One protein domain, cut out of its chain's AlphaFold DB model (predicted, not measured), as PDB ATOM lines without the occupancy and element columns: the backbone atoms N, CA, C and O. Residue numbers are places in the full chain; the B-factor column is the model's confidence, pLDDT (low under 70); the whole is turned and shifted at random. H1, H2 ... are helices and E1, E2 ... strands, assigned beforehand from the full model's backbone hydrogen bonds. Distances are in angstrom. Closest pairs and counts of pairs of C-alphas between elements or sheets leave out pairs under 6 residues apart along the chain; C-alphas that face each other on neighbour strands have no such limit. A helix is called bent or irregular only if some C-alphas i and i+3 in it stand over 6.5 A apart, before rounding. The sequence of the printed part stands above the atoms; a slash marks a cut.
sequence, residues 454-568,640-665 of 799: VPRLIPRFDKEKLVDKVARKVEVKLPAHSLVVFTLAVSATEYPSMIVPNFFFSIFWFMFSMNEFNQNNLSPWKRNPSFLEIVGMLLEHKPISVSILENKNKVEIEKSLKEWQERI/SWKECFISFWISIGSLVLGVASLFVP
ATOM      1  N   VAL A 454     210.936 255.475 270.458       87.25
ATOM      2  CA  VAL A 454     209.988 255.110 269.399       87.25
ATOM      3  C   VAL A 454     209.800 256.325 268.487       87.25
ATOM      4  O   VAL A 454     209.436 257.398 268.991       87.25
ATOM      5  N   PRO A 455     210.044 256.201 267.167       86.38
ATOM      6  CA  PRO A 455     209.788 257.289 266.233       86.38
ATOM      7  C   PRO A 455     208.301 257.654 266.273       86.38
ATOM      8  O   PRO A 455     207.428 256.782 266.234       86.38
ATOM      9  N   ARG A 456     207.984 258.948 266.388       76.50
ATOM     10  CA  ARG A 456     206.588 259.415 266.354       76.50
ATOM     11  C   ARG A 456     206.040 259.213 264.938       76.50
ATOM     12  O   ARG A 456     206.262 260.045 264.070       76.50
ATOM     13  N   LEU A 457     205.287 258.130 264.725       78.06
ATOM     14  CA  LEU A 457     204.636 257.820 263.439       78.06
ATOM     15  C   LEU A 457     203.583 258.867 263.012       78.06
ATOM     16  O   LEU A 457     203.169 258.873 261.860       78.06
ATOM     17  N   ILE A 458     203.171 259.776 263.910       72.06
ATOM     18  CA  ILE A 458     202.291 260.911 263.596       72.06
ATOM     19  C   ILE A 458     202.939 262.208 264.119       72.06
ATOM     20  O   ILE A 458     202.994 262.409 265.341       72.06
ATOM     21  N   PRO A 459     203.432 263.106 263.243       62.59
ATOM     22  CA  PRO A 459     203.957 264.400 263.657       62.59
ATOM     23  C   PRO A 459     202.801 265.325 264.071       62.59
ATOM     24  O   PRO A 459     202.076 265.854 263.233       62.59
ATOM     25  N   ARG A 460     202.628 265.561 265.379       61.78
ATOM     26  CA  ARG A 460     201.853 266.722 265.849       61.78
ATOM     27  C   ARG A 460     202.668 267.987 265.564       61.78
ATOM     28  O   ARG A 460     203.762 268.157 266.104       61.78
ATOM     29  N   PHE A 461     202.134 268.850 264.703       58.22
ATOM     30  CA  PHE A 461     202.705 270.138 264.301       58.22
ATOM     31  C   PHE A 461     202.621 271.194 265.427       58.22
ATOM     32  O   PHE A 461     202.018 272.243 265.255       58.22
ATOM     33  N   ASP A 462     203.259 270.959 266.575       64.62
ATOM     34  CA  ASP A 462     203.484 272.021 267.572       64.62
ATOM     35  C   ASP A 462     204.823 272.695 267.289       64.62
ATOM     36  O   ASP A 462     205.875 272.091 267.480       64.62
ATOM     37  N   LYS A 463     204.821 273.919 266.756       64.50
ATOM     38  CA  LYS A 463     206.006 274.556 266.147       64.50
ATOM     39  C   LYS A 463     207.191 274.830 267.096       64.50
ATOM     40  O   LYS A 463     208.293 274.969 266.583       64.50
ATOM     41  N   GLU A 464     207.055 274.771 268.420       65.38
ATOM     42  CA  GLU A 464     208.063 275.371 269.323       65.38
ATOM     43  C   GLU A 464     209.131 274.454 269.958       65.38
ATOM     44  O   GLU A 464     210.029 274.963 270.620       65.38
ATOM     45  N   LYS A 465     209.151 273.129 269.737       63.19
ATOM     46  CA  LYS A 465     210.259 272.267 270.231       63.19
ATOM     47  C   LYS A 465     210.736 271.275 269.174       63.19
ATOM     48  O   LYS A 465     210.120 270.233 268.990       63.19
ATOM     49  N   LEU A 466     211.799 271.606 268.432       58.22
ATOM     50  CA  LEU A 466     212.249 270.815 267.273       58.22
ATOM     51  C   LEU A 466     213.100 269.579 267.624       58.22
ATOM     52  O   LEU A 466     213.119 268.631 266.847       58.22
ATOM     53  N   VAL A 467     213.756 269.554 268.789       56.34
ATOM     54  CA  VAL A 467     214.655 268.448 269.182       56.34
ATOM     55  C   VAL A 467     213.899 267.299 269.876       56.34
ATOM     56  O   VAL A 467     214.236 266.138 269.679       56.34
ATOM     57  N   ASP A 468     212.774 267.585 270.543       57.88
ATOM     58  CA  ASP A 468     211.877 266.573 271.143       57.88
ATOM     59  C   ASP A 468     210.905 265.917 270.130       57.88
ATOM     60  O   ASP A 468     210.005 265.154 270.499       57.88
ATOM     61  N   LYS A 469     211.011 266.246 268.834       56.19
ATOM     62  CA  LYS A 469     209.994 265.880 267.831       56.19
ATOM     63  C   LYS A 469     210.178 264.522 267.171       56.19
ATOM     64  O   LYS A 469     209.178 263.962 266.725       56.19
ATOM     65  N   VAL A 470     211.397 263.989 267.103       69.19
ATOM     66  CA  VAL A 470     211.675 262.815 266.256       69.19
ATOM     67  C   VAL A 470     211.361 261.499 266.970       69.19
ATOM     68  O   VAL A 470     210.796 260.589 266.361       69.19
ATOM     69  N   ALA A 471     211.632 261.403 268.271       74.75
ATOM     70  CA  ALA A 471     211.394 260.182 269.029       74.75
ATOM     71  C   ALA A 471     210.843 260.478 270.425       74.75
ATOM     72  O   ALA A 471     211.317 261.367 271.130       74.75
ATOM     73  N   ARG A 472     209.830 259.711 270.834       82.69
ATOM     74  CA  ARG A 472     209.327 259.727 272.209       82.69
ATOM     75  C   ARG A 472     210.050 258.631 272.982       82.69
ATOM     76  O   ARG A 472     210.048 257.478 272.550       82.69
ATOM     77  N   LYS A 473     210.617 258.978 274.137       88.38
ATOM     78  CA  LYS A 473     211.083 257.996 275.120       88.38
ATOM     79  C   LYS A 473     209.848 257.298 275.698       88.38
ATOM     80  O   LYS A 473     209.040 257.936 276.372       88.38
ATOM     81  N   VAL A 474     209.653 256.030 275.351       91.94
ATOM     82  CA  VAL A 474     208.575 255.189 275.882       91.94
ATOM     83  C   VAL A 474     209.209 254.164 276.807       91.94
ATOM     84  O   VAL A 474     210.141 253.459 276.422       91.94
ATOM     85  N   GLU A 475     208.716 254.103 278.039       94.25
ATOM     86  CA  GLU A 475     209.050 253.034 278.975       94.25
ATOM     87  C   GLU A 475     208.306 251.774 278.536       94.25
ATOM     88  O   GLU A 475     207.080 251.688 278.621       94.25
ATOM     89  N   VAL A 476     209.052 250.817 277.993       93.12
ATOM     90  CA  VAL A 476     208.537 249.520 277.565       93.12
ATOM     91  C   VAL A 476     209.050 248.481 278.549       93.12
ATOM     92  O   VAL A 476     210.247 248.403 278.820       93.12
ATOM     93  N   LYS A 477     208.146 247.657 279.080       92.44
ATOM     94  CA  LYS A 477     208.531 246.523 279.921       92.44
ATOM     95  C   LYS A 477     208.786 245.307 279.036       92.44
ATOM     96  O   LYS A 477     207.844 244.774 278.448       92.44
ATOM     97  N   LEU A 478     210.036 244.862 278.926       93.94
ATOM     98  CA  LEU A 478     210.398 243.700 278.109       93.94
ATOM     99  C   LEU A 478     210.192 242.383 278.881       93.94
ATOM    100  O   LEU A 478     210.662 242.259 280.019       93.94
ATOM    101  N   PRO A 479     209.523 241.373 278.288       95.19
ATOM    102  CA  PRO A 479     209.324 240.058 278.896       95.19
ATOM    103  C   PRO A 479     210.515 239.127 278.612       95.19
ATOM    104  O   PRO A 479     210.371 238.072 277.992       95.19
ATOM    105  N   ALA A 480     211.715 239.529 279.042       93.25
ATOM    106  CA  ALA A 480     212.958 238.813 278.739       93.25
ATOM    107  C   ALA A 480     212.922 237.345 279.200       93.25
ATOM    108  O   ALA A 480     213.351 236.456 278.466       93.25
ATOM    109  N   HIS A 481     212.351 237.067 280.379       92.81
ATOM    110  CA  HIS A 481     212.266 235.695 280.878       92.81
ATOM    111  C   HIS A 481     211.367 234.800 280.027       92.81
ATOM    112  O   HIS A 481     211.745 233.659 279.759       92.81
ATOM    113  N   SER A 482     210.216 235.313 279.587       93.81
ATOM    114  CA  SER A 482     209.298 234.586 278.708       93.81
ATOM    115  C   SER A 482     209.931 234.284 277.364       93.81
ATOM    116  O   SER A 482     209.819 233.160 276.885       93.81
ATOM    117  N   LEU A 483     210.653 235.254 276.792       95.62
ATOM    118  CA  LEU A 483     211.353 235.076 275.525       95.62
ATOM    119  C   LEU A 483     212.390 233.951 275.620       95.62
ATOM    120  O   LEU A 483     212.396 233.061 274.776       95.62
ATOM    121  N   VAL A 484     213.213 233.934 276.672       95.00
ATOM    122  CA  VAL A 484     214.223 232.878 276.853       95.00
ATOM    123  C   VAL A 484     213.570 231.511 277.044       95.00
ATOM    124  O   VAL A 484     213.929 230.564 276.346       95.00
ATOM    125  N   VAL A 485     212.570 231.386 277.919       93.94
ATOM    126  CA  VAL A 485     211.889 230.096 278.132       93.94
ATOM    127  C   VAL A 485     211.173 229.621 276.868       93.94
ATOM    128  O   VAL A 485     211.239 228.436 276.552       93.94
ATOM    129  N   PHE A 486     210.565 230.529 276.104       95.94
ATOM    130  CA  PHE A 486     209.976 230.213 274.807       95.94
ATOM    131  C   PHE A 486     211.030 229.680 273.829       95.94
ATOM    132  O   PHE A 486     210.825 228.622 273.242       95.94
ATOM    133  N   THR A 487     212.193 230.332 273.712       96.88
ATOM    134  CA  THR A 487     213.279 229.844 272.840       96.88
ATOM    135  C   THR A 487     213.827 228.481 273.275       96.88
ATOM    136  O   THR A 487     214.067 227.626 272.424       96.88
ATOM    137  N   LEU A 488     213.961 228.233 274.585       96.06
ATOM    138  CA  LEU A 488     214.367 226.926 275.115       96.06
ATOM    139  C   LEU A 488     213.314 225.848 274.825       96.06
ATOM    140  O   LEU A 488     213.668 224.722 274.483       96.06
ATOM    141  N   ALA A 489     212.027 226.183 274.934       95.62
ATOM    142  CA  ALA A 489     210.938 225.259 274.637       95.62
ATOM    143  C   ALA A 489     210.891 224.903 273.143       95.62
ATOM    144  O   ALA A 489     210.867 223.719 272.817       95.62
ATOM    145  N   VAL A 490     210.966 225.901 272.253       97.44
ATOM    146  CA  VAL A 490     211.015 225.694 270.793       97.44
ATOM    147  C   VAL A 490     212.221 224.831 270.412       97.44
ATOM    148  O   VAL A 490     212.071 223.818 269.729       97.44
ATOM    149  N   SER A 491     213.403 225.149 270.952       96.88
ATOM    150  CA  SER A 491     214.624 224.357 270.751       96.88
ATOM    151  C   SER A 491     214.467 222.904 271.224       96.88
ATOM    152  O   SER A 491     214.855 221.979 270.512       96.88
ATOM    153  N   ALA A 492     213.843 222.677 272.388       95.31
ATOM    154  CA  ALA A 492     213.614 221.330 272.914       95.31
ATOM    155  C   ALA A 492     212.634 220.516 272.052       95.31
ATOM    156  O   ALA A 492     212.783 219.298 271.951       95.31
ATOM    157  N   THR A 493     211.635 221.171 271.449       95.94
ATOM    158  CA  THR A 493     210.653 220.509 270.579       95.94
ATOM    159  C   THR A 493     211.205 220.183 269.197       95.94
ATOM    160  O   THR A 493     210.933 219.100 268.686       95.94
ATOM    161  N   GLU A 494     211.988 221.082 268.600       97.38
ATOM    162  CA  GLU A 494     212.571 220.869 267.269       97.38
ATOM    163  C   GLU A 494     213.741 219.879 267.314       97.38
ATOM    164  O   GLU A 494     213.918 219.075 266.398       97.38
ATOM    165  N   TYR A 495     214.507 219.884 268.410       96.12
ATOM    166  CA  TYR A 495     215.690 219.049 268.580       96.12
ATOM    167  C   TYR A 495     215.615 218.288 269.909       96.12
ATOM    168  O   TYR A 495     216.130 218.760 270.922       96.12
ATOM    169  N   PRO A 496     215.056 217.062 269.939       92.19
ATOM    170  CA  PRO A 496     214.965 216.266 271.168       92.19
ATOM    171  C   PRO A 496     216.322 215.976 271.835       92.19
ATOM    172  O   PRO A 496     216.390 215.735 273.041       92.19
ATOM    173  N   SER A 497     217.427 216.034 271.083       95.00
ATOM    174  CA  SER A 497     218.790 215.976 271.632       95.00
ATOM    175  C   SER A 497     219.115 217.143 272.578       95.00
ATOM    176  O   SER A 497     219.974 216.990 273.442       95.00
ATOM    177  N   MET A 498     218.408 218.273 272.464       96.50
ATOM    178  CA  MET A 498     218.575 219.470 273.293       96.50
ATOM    179  C   MET A 498     217.752 219.443 274.588       96.50
ATOM    180  O   MET A 498     217.882 220.358 275.396       96.50
ATOM    181  N   ILE A 499     216.952 218.399 274.853       95.25
ATOM    182  CA  ILE A 499     216.123 218.316 276.074       95.25
ATOM    183  C   ILE A 499     216.975 218.413 277.347       95.25
ATOM    184  O   ILE A 499     216.630 219.163 278.257       95.25
ATOM    185  N   VAL A 500     218.097 217.688 277.420       96.12
ATOM    186  CA  VAL A 500     218.965 217.687 278.613       96.12
ATOM    187  C   VAL A 500     219.691 219.031 278.800       96.12
ATOM    188  O   VAL A 500     219.609 219.582 279.900       96.12
ATOM    189  N   PRO A 501     220.332 219.625 277.770       97.38
ATOM    190  CA  PRO A 501     220.837 220.998 277.853       97.38
ATOM    191  C   PRO A 501     219.771 222.012 278.288       97.38
ATOM    192  O   PRO A 501     219.995 222.772 279.230       97.38
ATOM    193  N   ASN A 502     218.590 221.986 277.659       97.00
ATOM    194  CA  ASN A 502     217.508 222.928 277.950       97.00
ATOM    195  C   ASN A 502     216.948 222.737 279.363       97.00
ATOM    196  O   ASN A 502     216.595 223.724 280.007       97.00
ATOM    197  N   PHE A 503     216.943 221.510 279.896       96.38
ATOM    198  CA  PHE A 503     216.623 221.254 281.299       96.38
ATOM    199  C   PHE A 503     217.586 222.003 282.231       96.38
ATOM    200  O   PHE A 503     217.145 222.784 283.076       96.38
ATOM    201  N   PHE A 504     218.899 221.864 282.045       97.62
ATOM    202  CA  PHE A 504     219.869 222.574 282.882       97.62
ATOM    203  C   PHE A 504     219.829 224.099 282.693       97.62
ATOM    204  O   PHE A 504     219.868 224.837 283.682       97.62
ATOM    205  N   PHE A 505     219.660 224.592 281.461       97.56
ATOM    206  CA  PHE A 505     219.467 226.025 281.214       97.56
ATOM    207  C   PHE A 505     218.190 226.562 281.865       97.56
ATOM    208  O   PHE A 505     218.208 227.667 282.406       97.56
ATOM    209  N   SER A 506     217.103 225.785 281.893       94.88
ATOM    210  CA  SER A 506     215.869 226.188 282.571       94.88
ATOM    211  C   SER A 506     216.030 226.267 284.090       94.88
ATOM    212  O   SER A 506     215.505 227.204 284.688       94.88
ATOM    213  N   ILE A 507     216.815 225.377 284.717       95.44
ATOM    214  CA  ILE A 507     217.171 225.492 286.144       95.44
ATOM    215  C   ILE A 507     217.960 226.780 286.392       95.44
ATOM    216  O   ILE A 507     217.613 227.543 287.295       95.44
ATOM    217  N   PHE A 508     219.000 227.044 285.590       96.69
ATOM    218  CA  PHE A 508     219.785 228.279 285.700       96.69
ATOM    219  C   PHE A 508     218.888 229.514 285.581       96.69
ATOM    220  O   PHE A 508     218.923 230.382 286.453       96.69
ATOM    221  N   TRP A 509     218.056 229.566 284.540       95.00
ATOM    222  CA  TRP A 509     217.201 230.709 284.249       95.00
ATOM    223  C   TRP A 509     216.110 230.913 285.299       95.00
ATOM    224  O   TRP A 509     215.856 232.041 285.717       95.00
ATOM    225  N   PHE A 510     215.508 229.826 285.789       92.50
ATOM    226  CA  PHE A 510     214.552 229.874 286.891       92.50
ATOM    227  C   PHE A 510     215.198 230.451 288.152       92.50
ATOM    228  O   PHE A 510     214.681 231.407 288.730       92.50
ATOM    229  N   MET A 511     216.367 229.937 288.546       94.50
ATOM    230  CA  MET A 511     217.098 230.461 289.698       94.50
ATOM    231  C   MET A 511     217.486 231.930 289.489       94.50
ATOM    232  O   MET A 511     217.307 232.730 290.399       94.50
ATOM    233  N   PHE A 512     217.943 232.313 288.298       94.38
ATOM    234  CA  PHE A 512     218.258 233.704 287.970       94.38
ATOM    235  C   PHE A 512     217.027 234.620 288.100       94.38
ATOM    236  O   PHE A 512     217.103 235.645 288.775       94.38
ATOM    237  N   SER A 513     215.868 234.207 287.575       92.38
ATOM    238  CA  SER A 513     214.609 234.959 287.711       92.38
ATOM    239  C   SER A 513     214.159 235.098 289.172       92.38
ATOM    240  O   SER A 513     213.683 236.154 289.582       92.38
ATOM    241  N   MET A 514     214.385 234.069 289.999       92.12
ATOM    242  CA  MET A 514     214.130 234.144 291.439       92.12
ATOM    243  C   MET A 514     215.085 235.115 292.144       92.12
ATOM    244  O   MET A 514     214.660 235.798 293.076       92.12
ATOM    245  N   ASN A 515     216.356 235.216 291.731       94.44
ATOM    246  CA  ASN A 515     217.267 236.236 292.266       94.44
ATOM    247  C   ASN A 515     216.719 237.638 291.978       94.44
ATOM    248  O   ASN A 515     216.579 238.428 292.908       94.44
ATOM    249  N   GLU A 516     216.349 237.910 290.726       92.19
ATOM    250  CA  GLU A 516     215.829 239.208 290.281       92.19
ATOM    251  C   GLU A 516     214.516 239.583 290.985       92.19
ATOM    252  O   GLU A 516     214.375 240.694 291.498       92.19
ATOM    253  N   PHE A 517     213.594 238.630 291.137       90.94
ATOM    254  CA  PHE A 517     212.379 238.831 291.927       90.94
ATOM    255  C   PHE A 517     212.693 239.268 293.368       90.94
ATOM    256  O   PHE A 517     212.071 240.194 293.891       90.94
ATOM    257  N   ASN A 518     213.689 238.644 294.007       91.06
ATOM    258  CA  ASN A 518     214.110 239.021 295.357       91.06
ATOM    259  C   ASN A 518     214.866 240.363 295.400       91.06
ATOM    260  O   ASN A 518     214.750 241.079 296.395       91.06
ATOM    261  N   GLN A 519     215.593 240.743 294.340       92.25
ATOM    262  CA  GLN A 519     216.202 242.080 294.219       92.25
ATOM    263  C   GLN A 519     215.150 243.186 294.190       92.25
ATOM    264  O   GLN A 519     215.330 244.243 294.796       92.25
ATOM    265  N   ASN A 520     214.021 242.915 293.538       91.25
ATOM    266  CA  ASN A 520     212.921 243.860 293.383       91.25
ATOM    267  C   ASN A 520     212.061 244.019 294.647       91.25
ATOM    268  O   ASN A 520     211.049 244.720 294.630       91.25
ATOM    269  N   ASN A 521     212.463 243.422 295.774       91.69
ATOM    270  CA  ASN A 521     211.797 243.651 297.049       91.69
ATOM    271  C   ASN A 521     211.922 245.128 297.465       91.69
ATOM    272  O   ASN A 521     213.007 245.715 297.429       91.69
ATOM    273  N   LEU A 522     210.818 245.742 297.893       93.62
ATOM    274  CA  LEU A 522     210.816 247.137 298.353       93.62
ATOM    275  C   LEU A 522     211.620 247.313 299.643       93.62
ATOM    276  O   LEU A 522     212.220 248.365 299.855       93.62
ATOM    277  N   SER A 523     211.658 246.278 300.489       94.06
ATOM    278  CA  SER A 523     212.491 246.292 301.686       94.06
ATOM    279  C   SER A 523     213.937 245.966 301.317       94.06
ATOM    280  O   SER A 523     214.196 244.843 300.873       94.06
ATOM    281  N   PRO A 524     214.898 246.880 301.550       94.00
ATOM    282  CA  PRO A 524     216.304 246.610 301.265       94.00
ATOM    283  C   PRO A 524     216.843 245.458 302.122       94.00
ATOM    284  O   PRO A 524     217.708 244.716 301.684       94.00
ATOM    285  N   TRP A 525     216.260 245.239 303.302       94.62
ATOM    286  CA  TRP A 525     216.638 244.182 304.243       94.62
ATOM    287  C   TRP A 525     216.198 242.777 303.826       94.62
ATOM    288  O   TRP A 525     216.602 241.793 304.438       94.62
ATOM    289  N   LYS A 526     215.316 242.681 302.825       93.25
ATOM    290  CA  LYS A 526     214.909 241.412 302.210       93.25
ATOM    291  C   LYS A 526     215.622 241.156 300.881       93.25
ATOM    292  O   LYS A 526     215.417 240.090 300.304       93.25
ATOM    293  N   ARG A 527     216.404 242.120 300.380       93.94
ATOM    294  CA  ARG A 527     217.180 241.947 299.152       93.94
ATOM    295  C   ARG A 527     218.378 241.061 299.452       93.94
ATOM    296  O   ARG A 527     219.044 241.221 300.470       93.94
ATOM    297  N   ASN A 528     218.633 240.125 298.553       93.62
ATOM    298  CA  ASN A 528     219.855 239.329 298.577       93.62
ATOM    299  C   ASN A 528     220.936 240.053 297.752       93.62
ATOM    300  O   ASN A 528     220.623 241.043 297.099       93.62
ATOM    301  N   PRO A 529     222.189 239.584 297.719       93.88
ATOM    302  CA  PRO A 529     223.153 240.035 296.718       93.88
ATOM    303  C   PRO A 529     222.703 239.651 295.303       93.88
ATOM    304  O   PRO A 529     222.112 238.578 295.091       93.88
ATOM    305  N   SER A 530     222.948 240.523 294.328       94.75
ATOM    306  CA  SER A 530     222.588 240.218 292.936       94.75
ATOM    307  C   SER A 530     223.510 239.144 292.356       94.75
ATOM    308  O   SER A 530     224.654 238.993 292.786       94.75
ATOM    309  N   PHE A 531     223.038 238.389 291.359       95.88
ATOM    310  CA  PHE A 531     223.888 237.399 290.684       95.88
ATOM    311  C   PHE A 531     225.196 238.031 290.177       95.88
ATOM    312  O   PHE A 531     226.278 237.500 290.416       95.88
ATOM    313  N   LEU A 532     225.096 239.200 289.534       94.31
ATOM    314  CA  LEU A 532     226.245 239.940 289.007       94.31
ATOM    315  C   LEU A 532     227.146 240.494 290.106       94.31
ATOM    316  O   LEU A 532     228.352 240.546 289.918       94.31
ATOM    317  N   GLU A 533     226.590 240.867 291.254       93.12
ATOM    318  CA  GLU A 533     227.381 241.272 292.410       93.12
ATOM    319  C   GLU A 533     228.204 240.101 292.958       93.12
ATOM    320  O   GLU A 533     229.384 240.288 293.229       93.12
ATOM    321  N   ILE A 534     227.652 238.884 293.038       94.56
ATOM    322  CA  ILE A 534     228.422 237.696 293.459       94.56
ATOM    323  C   ILE A 534     229.505 237.348 292.422       94.56
ATOM    324  O   ILE A 534     230.637 237.040 292.802       94.56
ATOM    325  N   VAL A 535     229.203 237.446 291.120       95.06
ATOM    326  CA  VAL A 535     230.225 237.330 290.056       95.06
ATOM    327  C   VAL A 535     231.292 238.416 290.220       95.06
ATOM    328  O   VAL A 535     232.483 238.124 290.150       95.06
ATOM    329  N   GLY A 536     230.879 239.647 290.507       93.00
ATOM    330  CA  GLY A 536     231.756 240.771 290.808       93.00
ATOM    331  C   GLY A 536     232.643 240.491 292.015       93.00
ATOM    332  O   GLY A 536     233.836 240.706 291.926       93.00
ATOM    333  N   MET A 537     232.128 239.906 293.100       91.19
ATOM    334  CA  MET A 537     232.939 239.507 294.260       91.19
ATOM    335  C   MET A 537     233.973 238.416 293.932       91.19
ATOM    336  O   MET A 537     234.983 238.296 294.632       91.19
ATOM    337  N   LEU A 538     233.726 237.602 292.899       93.31
ATOM    338  CA  LEU A 538     234.669 236.592 292.415       93.31
ATOM    339  C   LEU A 538     235.739 237.169 291.478       93.31
ATOM    340  O   LEU A 538     236.871 236.681 291.513       93.31
ATOM    341  N   LEU A 539     235.381 238.153 290.644       93.56
ATOM    342  CA  LEU A 539     236.252 238.740 289.615       93.56
ATOM    343  C   LEU A 539     236.980 240.008 290.083       93.56
ATOM    344  O   LEU A 539     238.167 240.176 289.820       93.56
ATOM    345  N   GLU A 540     236.271 240.900 290.766       83.00
ATOM    346  CA  GLU A 540     236.727 242.210 291.218       83.00
ATOM    347  C   GLU A 540     236.884 242.271 292.745       83.00
ATOM    348  O   GLU A 540     236.162 241.652 293.525       83.00
ATOM    349  N   HIS A 541     237.826 243.096 293.205       72.75
ATOM    350  CA  HIS A 541     238.074 243.287 294.635       72.75
ATOM    351  C   HIS A 541     237.321 244.479 295.253       72.75
ATOM    352  O   HIS A 541     237.345 244.639 296.479       72.75
ATOM    353  N   LYS A 542     236.635 245.328 294.472       77.50
ATOM    354  CA  LYS A 542     236.039 246.572 294.999       77.50
ATOM    355  C   LYS A 542     234.688 246.323 295.687       77.50
ATOM    356  O   LYS A 542     233.879 245.552 295.187       77.50
ATOM    357  N   PRO A 543     234.456 246.870 296.896       69.44
ATOM    358  CA  PRO A 543     233.186 246.697 297.597       69.44
ATOM    359  C   PRO A 543     232.110 247.564 296.952       69.44
ATOM    360  O   PRO A 543     232.355 248.733 296.659       69.44
ATOM    361  N   ILE A 544     230.914 247.003 296.789       80.94
ATOM    362  CA  ILE A 544     229.721 247.804 296.542       80.94
ATOM    363  C   ILE A 544     229.267 248.306 297.911       80.94
ATOM    364  O   ILE A 544     228.678 247.568 298.695       80.94
ATOM    365  N   SER A 545     229.619 249.547 298.241       83.38
ATOM    366  CA  SER A 545     229.116 250.186 299.454       83.38
ATOM    367  C   SER A 545     227.635 250.495 299.275       83.38
ATOM    368  O   SER A 545     227.255 251.141 298.293       83.38
ATOM    369  N   VAL A 546     226.804 250.084 300.229       88.94
ATOM    370  CA  VAL A 546     225.358 250.323 300.173       88.94
ATOM    371  C   VAL A 546     224.994 251.405 301.183       88.94
ATOM    372  O   VAL A 546     225.255 251.272 302.373       88.94
ATOM    373  N   SER A 547     224.354 252.481 300.727       94.56
ATOM    374  CA  SER A 547     223.793 253.507 301.611       94.56
ATOM    375  C   SER A 547     222.274 253.353 301.704       94.56
ATOM    376  O   SER A 547     221.561 253.556 300.716       94.56
ATOM    377  N   ILE A 548     221.767 253.028 302.890       95.56
ATOM    378  CA  ILE A 548     220.338 252.945 303.200       95.56
ATOM    379  C   ILE A 548     220.039 253.994 304.266       95.56
ATOM    380  O   ILE A 548     220.490 253.885 305.405       95.56
ATOM    381  N   LEU A 549     219.266 255.011 303.895       96.06
ATOM    382  CA  LEU A 549     218.803 256.027 304.836       96.06
ATOM    383  C   LEU A 549     217.711 255.455 305.744       96.06
ATOM    384  O   LEU A 549     216.865 254.677 305.299       96.06
ATOM    385  N   GLU A 550     217.721 255.880 307.005       94.88
ATOM    386  CA  GLU A 550     216.707 255.505 307.988       94.88
ATOM    387  C   GLU A 550     215.303 255.903 307.501       94.88
ATOM    388  O   GLU A 550     215.106 256.999 306.974       94.88
ATOM    389  N   ASN A 551     214.320 255.010 307.664       93.75
ATOM    390  CA  ASN A 551     212.919 255.215 307.270       93.75
ATOM    391  C   ASN A 551     212.664 255.476 305.773       93.75
ATOM    392  O   ASN A 551     211.529 255.783 305.387       93.75
ATOM    393  N   LYS A 552     213.667 255.308 304.901       92.88
ATOM    394  CA  LYS A 552     213.458 255.387 303.452       92.88
ATOM    395  C   LYS A 552     212.479 254.292 303.013       92.88
ATOM    396  O   LYS A 552     212.642 253.128 303.368       92.88
ATOM    397  N   ASN A 553     211.458 254.676 302.250       91.50
ATOM    398  CA  ASN A 553     210.396 253.798 301.739       91.50
ATOM    399  C   ASN A 553     209.531 253.121 302.818       91.50
ATOM    400  O   ASN A 553     208.857 252.135 302.527       91.50
ATOM    401  N   LYS A 554     209.490 253.644 304.054       94.62
ATOM    402  CA  LYS A 554     208.690 253.045 305.137       94.62
ATOM    403  C   LYS A 554     207.235 252.790 304.746       94.62
ATOM    404  O   LYS A 554     206.737 251.686 304.940       94.62
ATOM    405  N   VAL A 555     206.590 253.787 304.143       95.44
ATOM    406  CA  VAL A 555     205.184 253.706 303.718       95.44
ATOM    407  C   VAL A 555     204.982 252.620 302.657       95.44
ATOM    408  O   VAL A 555     204.026 251.853 302.731       95.44
ATOM    409  N   GLU A 556     205.897 252.513 301.694       94.56
ATOM    410  CA  GLU A 556     205.829 251.510 300.625       94.56
ATOM    411  C   GLU A 556     206.070 250.093 301.157       94.56
ATOM    412  O   GLU A 556     205.369 249.157 300.772       94.56
ATOM    413  N   ILE A 557     207.017 249.937 302.087       93.38
ATOM    414  CA  ILE A 557     207.298 248.664 302.757       93.38
ATOM    415  C   ILE A 557     206.081 248.224 303.575       93.38
ATOM    416  O   ILE A 557     205.654 247.078 303.461       93.38
ATOM    417  N   GLU A 558     205.492 249.120 304.370       93.38
ATOM    418  CA  GLU A 558     204.289 248.827 305.156       93.38
ATOM    419  C   GLU A 558     203.096 248.482 304.261       93.38
ATOM    420  O   GLU A 558     202.367 247.534 304.557       93.38
ATOM    421  N   LYS A 559     202.917 249.199 303.146       94.50
ATOM    422  CA  LYS A 559     201.879 248.898 302.157       94.50
ATOM    423  C   LYS A 559     202.076 247.507 301.552       94.50
ATOM    424  O   LYS A 559     201.145 246.712 301.554       94.50
ATOM    425  N   SER A 560     203.289 247.181 301.115       91.12
ATOM    426  CA  SER A 560     203.604 245.868 300.541       91.12
ATOM    427  C   SER A 560     203.466 244.727 301.551       91.12
ATOM    428  O   SER A 560     202.993 243.647 301.197       91.12
ATOM    429  N   LEU A 561     203.815 244.955 302.821       89.81
ATOM    430  CA  LEU A 561     203.581 243.984 303.892       89.81
ATOM    431  C   LEU A 561     202.085 243.750 304.130       89.81
ATOM    432  O   LEU A 561     201.687 242.599 304.301       89.81
ATOM    433  N   LYS A 562     201.262 244.808 304.105       92.38
ATOM    434  CA  LYS A 562     199.799 244.694 304.210       92.38
ATOM    435  C   LYS A 562     199.203 243.944 303.023       92.38
ATOM    436  O   LYS A 562     198.480 242.983 303.241       92.38
ATOM    437  N   GLU A 563     199.574 244.299 301.793       91.94
ATOM    438  CA  GLU A 563     199.120 243.602 300.579       91.94
ATOM    439  C   GLU A 563     199.496 242.112 300.603       91.94
ATOM    440  O   GLU A 563     198.707 241.248 300.220       91.94
ATOM    441  N   TRP A 564     200.701 241.784 301.078       87.56
ATOM    442  CA  TRP A 564     201.127 240.397 301.247       87.56
ATOM    443  C   TRP A 564     200.306 239.663 302.314       87.56
ATOM    444  O   TRP A 564     199.889 238.526 302.088       87.56
ATOM    445  N   GLN A 565     200.043 240.308 303.453       89.56
ATOM    446  CA  GLN A 565     199.215 239.737 304.512       89.56
ATOM    447  C   GLN A 565     197.777 239.504 304.033       89.56
ATOM    448  O   GLN A 565     197.240 238.421 304.235       89.56
ATOM    449  N   GLU A 566     197.186 240.452 303.308       92.81
ATOM    450  CA  GLU A 566     195.849 240.315 302.724       92.81
ATOM    451  C   GLU A 566     195.763 239.126 301.755       92.81
ATOM    452  O   GLU A 566     194.780 238.385 301.770       92.81
ATOM    453  N   ARG A 567     196.805 238.886 300.945       89.44
ATOM    454  CA  ARG A 567     196.880 237.695 300.076       89.44
ATOM    455  C   ARG A 567     196.904 236.394 300.880       89.44
ATOM    456  O   ARG A 567     196.250 235.430 300.478       89.44
ATOM    457  N   ILE A 568     197.640 236.360 301.994       86.69
ATOM    458  CA  ILE A 568     197.655 235.206 302.905       86.69
ATOM    459  C   ILE A 568     196.262 235.004 303.503       86.69
ATOM    460  O   ILE A 568     195.720 233.906 303.403       86.69
ATOM    461  N   SER A 640     214.677 230.706 297.197       92.75
ATOM    462  CA  SER A 640     214.479 232.128 297.521       92.75
ATOM    463  C   SER A 640     215.773 232.935 297.638       92.75
ATOM    464  O   SER A 640     215.734 234.080 298.082       92.75
ATOM    465  N   TRP A 641     216.924 232.354 297.283       95.00
ATOM    466  CA  TRP A 641     218.237 233.010 297.339       95.00
ATOM    467  C   TRP A 641     218.667 233.536 298.714       95.00
ATOM    468  O   TRP A 641     219.664 234.248 298.813       95.00
ATOM    469  N   LYS A 642     217.985 233.134 299.792       93.25
ATOM    470  CA  LYS A 642     218.443 233.383 301.166       93.25
ATOM    471  C   LYS A 642     219.775 232.681 301.426       93.25
ATOM    472  O   LYS A 642     220.600 233.178 302.186       93.25
ATOM    473  N   GLU A 643     219.997 231.534 300.791       93.69
ATOM    474  CA  GLU A 643     221.297 230.863 300.702       93.69
ATOM    475  C   GLU A 643     222.046 231.287 299.430       93.69
ATOM    476  O   GLU A 643     222.375 230.457 298.583       93.69
ATOM    477  N   CYS A 644     222.291 232.594 299.279       94.12
ATOM    478  CA  CYS A 644     222.737 233.214 298.026       94.12
ATOM    479  C   CYS A 644     223.954 232.534 297.378       94.12
ATOM    480  O   CYS A 644     223.947 232.328 296.168       94.12
ATOM    481  N   PHE A 645     224.958 232.120 298.157       93.38
ATOM    482  CA  PHE A 645     226.143 231.445 297.621       93.38
ATOM    483  C   PHE A 645     225.846 230.029 297.110       93.38
ATOM    484  O   PHE A 645     226.309 229.662 296.034       93.38
ATOM    485  N   ILE A 646     225.042 229.236 297.826       93.69
ATOM    486  CA  ILE A 646     224.658 227.887 297.372       93.69
ATOM    487  C   ILE A 646     223.788 227.997 296.118       93.69
ATOM    488  O   ILE A 646     224.038 227.311 295.128       93.69
ATOM    489  N   SER A 647     222.805 228.900 296.133       95.38
ATOM    490  CA  SER A 647     221.949 229.194 294.980       95.38
ATOM    491  C   SER A 647     222.773 229.611 293.764       95.38
ATOM    492  O   SER A 647     222.560 229.089 292.673       95.38
ATOM    493  N   PHE A 648     223.768 230.474 293.969       96.44
ATOM    494  CA  PHE A 648     224.708 230.905 292.942       96.44
ATOM    495  C   PHE A 648     225.498 229.739 292.337       96.44
ATOM    496  O   PHE A 648     225.557 229.612 291.113       96.44
ATOM    497  N   TRP A 649     226.058 228.852 293.164       95.94
ATOM    498  CA  TRP A 649     226.800 227.687 292.675       95.94
ATOM    499  C   TRP A 649     225.907 226.676 291.956       95.94
ATOM    500  O   TRP A 649     226.335 226.109 290.953       95.94
ATOM    501  N   ILE A 650     224.661 226.483 292.397       96.69
ATOM    502  CA  ILE A 650     223.678 225.653 291.682       96.69
ATOM    503  C   ILE A 650     223.353 226.265 290.316       96.69
ATOM    504  O   ILE A 650     223.320 225.544 289.316       96.69
ATOM    505  N   SER A 651     223.156 227.585 290.256       97.25
ATOM    506  CA  SER A 651     222.930 228.321 289.011       97.25
ATOM    507  C   SER A 651     224.104 228.172 288.047       97.25
ATOM    508  O   SER A 651     223.905 227.712 286.924       97.25
ATOM    509  N   ILE A 652     225.329 228.496 288.471       97.69
ATOM    510  CA  ILE A 652     226.519 228.362 287.617       97.69
ATOM    511  C   ILE A 652     226.767 226.905 287.238       97.69
ATOM    512  O   ILE A 652     227.046 226.623 286.076       97.69
ATOM    513  N   GLY A 653     226.630 225.973 288.179       97.25
ATOM    514  CA  GLY A 653     226.780 224.544 287.916       97.25
ATOM    515  C   GLY A 653     225.806 224.064 286.844       97.25
ATOM    516  O   GLY A 653     226.208 223.367 285.921       97.25
ATOM    517  N   SER A 654     224.550 224.510 286.908       97.81
ATOM    518  CA  SER A 654     223.536 224.203 285.897       97.81
ATOM    519  C   SER A 654     223.841 224.869 284.555       97.81
ATOM    520  O   SER A 654     223.699 224.230 283.520       97.81
ATOM    521  N   LEU A 655     224.345 226.104 284.539       97.69
ATOM    522  CA  LEU A 655     224.783 226.757 283.303       97.69
ATOM    523  C   LEU A 655     225.930 225.982 282.629       97.69
ATOM    524  O   LEU A 655     225.860 225.680 281.439       97.69
ATOM    525  N   VAL A 656     226.958 225.609 283.398       97.81
ATOM    526  CA  VAL A 656     228.116 224.843 282.911       97.81
ATOM    527  C   VAL A 656     227.700 223.447 282.450       97.81
ATOM    528  O   VAL A 656     228.122 223.013 281.380       97.81
ATOM    529  N   LEU A 657     226.842 222.753 283.206       97.69
ATOM    530  CA  LEU A 657     226.300 221.448 282.816       97.69
ATOM    531  C   LEU A 657     225.429 221.541 281.564       97.69
ATOM    532  O   LEU A 657     225.494 220.640 280.732       97.69
ATOM    533  N   GLY A 658     224.660 222.619 281.397       97.62
ATOM    534  CA  GLY A 658     223.897 222.893 280.180       97.62
ATOM    535  C   GLY A 658     224.810 223.007 278.962       97.62
ATOM    536  O   GLY A 658     224.606 222.295 277.982       97.62
ATOM    537  N   VAL A 659     225.877 223.807 279.062       97.75
ATOM    538  CA  VAL A 659     226.878 223.962 277.991       97.75
ATOM    539  C   VAL A 659     227.611 222.650 277.707       97.75
ATOM    540  O   VAL A 659     227.705 222.246 276.553       97.75
ATOM    541  N   ALA A 660     228.089 221.943 278.733       97.56
ATOM    542  CA  ALA A 660     228.764 220.654 278.563       97.56
ATOM    543  C   ALA A 660     227.840 219.605 277.921       97.56
ATOM    544  O   ALA A 660     228.269 218.822 277.072       97.56
ATOM    545  N   SER A 661     226.554 219.625 278.281       96.81
ATOM    546  CA  SER A 661     225.540 218.721 277.738       96.81
ATOM    547  C   SER A 661     225.274 218.944 276.250       96.81
ATOM    548  O   SER A 661     224.826 218.001 275.606       96.81
ATOM    549  N   LEU A 662     225.562 220.126 275.685       97.19
ATOM    550  CA  LEU A 662     225.431 220.373 274.239       97.19
ATOM    551  C   LEU A 662     226.381 219.497 273.410       97.19
ATOM    552  O   LEU A 662     226.078 219.177 272.265       97.19
ATOM    553  N   PHE A 663     227.512 219.086 273.988       97.44
ATOM    554  CA  PHE A 663     228.510 218.250 273.316       97.44
ATOM    555  C   PHE A 663     228.226 216.746 273.442       97.44
ATOM    556  O   PHE A 663     228.876 215.936 272.782       97.44
ATOM    557  N   VAL A 664     227.265 216.352 274.284       96.56
ATOM    558  CA  VAL A 664     226.914 214.947 274.512       96.56
ATOM    559  C   VAL A 664     225.765 214.551 273.572       96.56
ATOM    560  O   VAL A 664     224.740 215.234 273.543       96.56
ATOM    561  N   PRO A 665     225.862 213.430 272.829       96.25
ATOM    562  CA  PRO A 665     224.812 212.983 271.916       96.25
ATOM    563  C   PRO A 665     223.625 212.355 272.673       96.25
ATOM    564  O   PRO A 665     223.365 211.152 272.589       96.25
TER     565      PRO A 665
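AT A GLANCE: This is residues 454 to 568 and 640 to 665 of the 799 residues of the protein "Hypothetical protein" of Proboscia inermis (UniProt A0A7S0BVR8). Three helices lie in a row, H2 in the middle with H5 along one side and H1 folded back along the other; H3 points across H2 and H5, beginning near the last turns of H2, and from its far end a long link, residues 540 to 553, leads to H4, which touches no other helix. Before H1, strand E1 leads away to a loop, of which residues 462 to 468 stick out. The printed part has 141 residues with one named strand and five named helices, in the order E1, H1, H2, H3, H4, H5, and the class is mostly helix. It is only just loose, close to extended, with a radius of gyration of the C-alphas of 21.5 A and spans of 65 by 45 by 42 A.

IN THESE COORDINATES: H2, the longest helix by residues, holds residues 496 to 519 and is 34.6 A long; C-alpha 496 is at (214.965, 216.266, 271.168). H2 is irregular, with C-alphas 497 and 500 at 7.2 A, and it has a kink of 35 degrees near residue 503. H1 is residues 480 to 494, 21.3 A long. H5 is residues 644 to 661, 25.1 A long, and ends with C-alpha 661 at (225.540, 218.721, 277.738). H3 is residues 531 to 539, 12.5 A, and H4 is residues 554 to 568, 21.1 A. E1, residues 471 to 478, is 18.8 A long, begins with C-alpha 471 at (211.394, 260.182, 269.029) and bends by 55 degrees at residue 475.

HOW THE PARTS SIT: H2 and H5 touch, with the C-alphas of Pro 501 and Gly 658 closest at 4.3 A, at a shallow tilt of 22 degrees, opposite ways. H1 and H2 form a helical hairpin: they touch, closest at the C-alphas of Ala 492 and Ile 499, 5.0 A, at a shallow tilt of 11 degrees, opposite ways. H1 and H5 are apart. H3 and H5 only just touch, with 3 pairs of C-alphas within 8 A, closest at Phe 531 and Phe 648, 6.9 A; H5 does so with residues 645 to 648 alone, and the lines are about perpendicular at 86 degrees. H2 and H3 are close but not clearly touching, with the C-alphas of Asn 515 and Phe 531 closest at 6.9 A. H4 touches no helix. E1 pairs with no named strand, but its residues 471 to 472 pair antiparallel with residues 454 to 455; E1 and H1 meet only through their link. In H1, H3, H4 and H5 every O i to N i+4 pair is within hydrogen-bond range; in H2, 18 of 20 are.

THE WHOLE: The C-alphas farthest apart are those of Glu 464 and Pro 665, 64.6 A. Residues 569 to 639 are not printed, and C-alphas 568 and 640 are 17.9 A apart across this cut. The links H2 to H3 and H3 to H4 are long. Mean pLDDT of the printed part is 90.1; residues 459 to 470 and 543 are under 70.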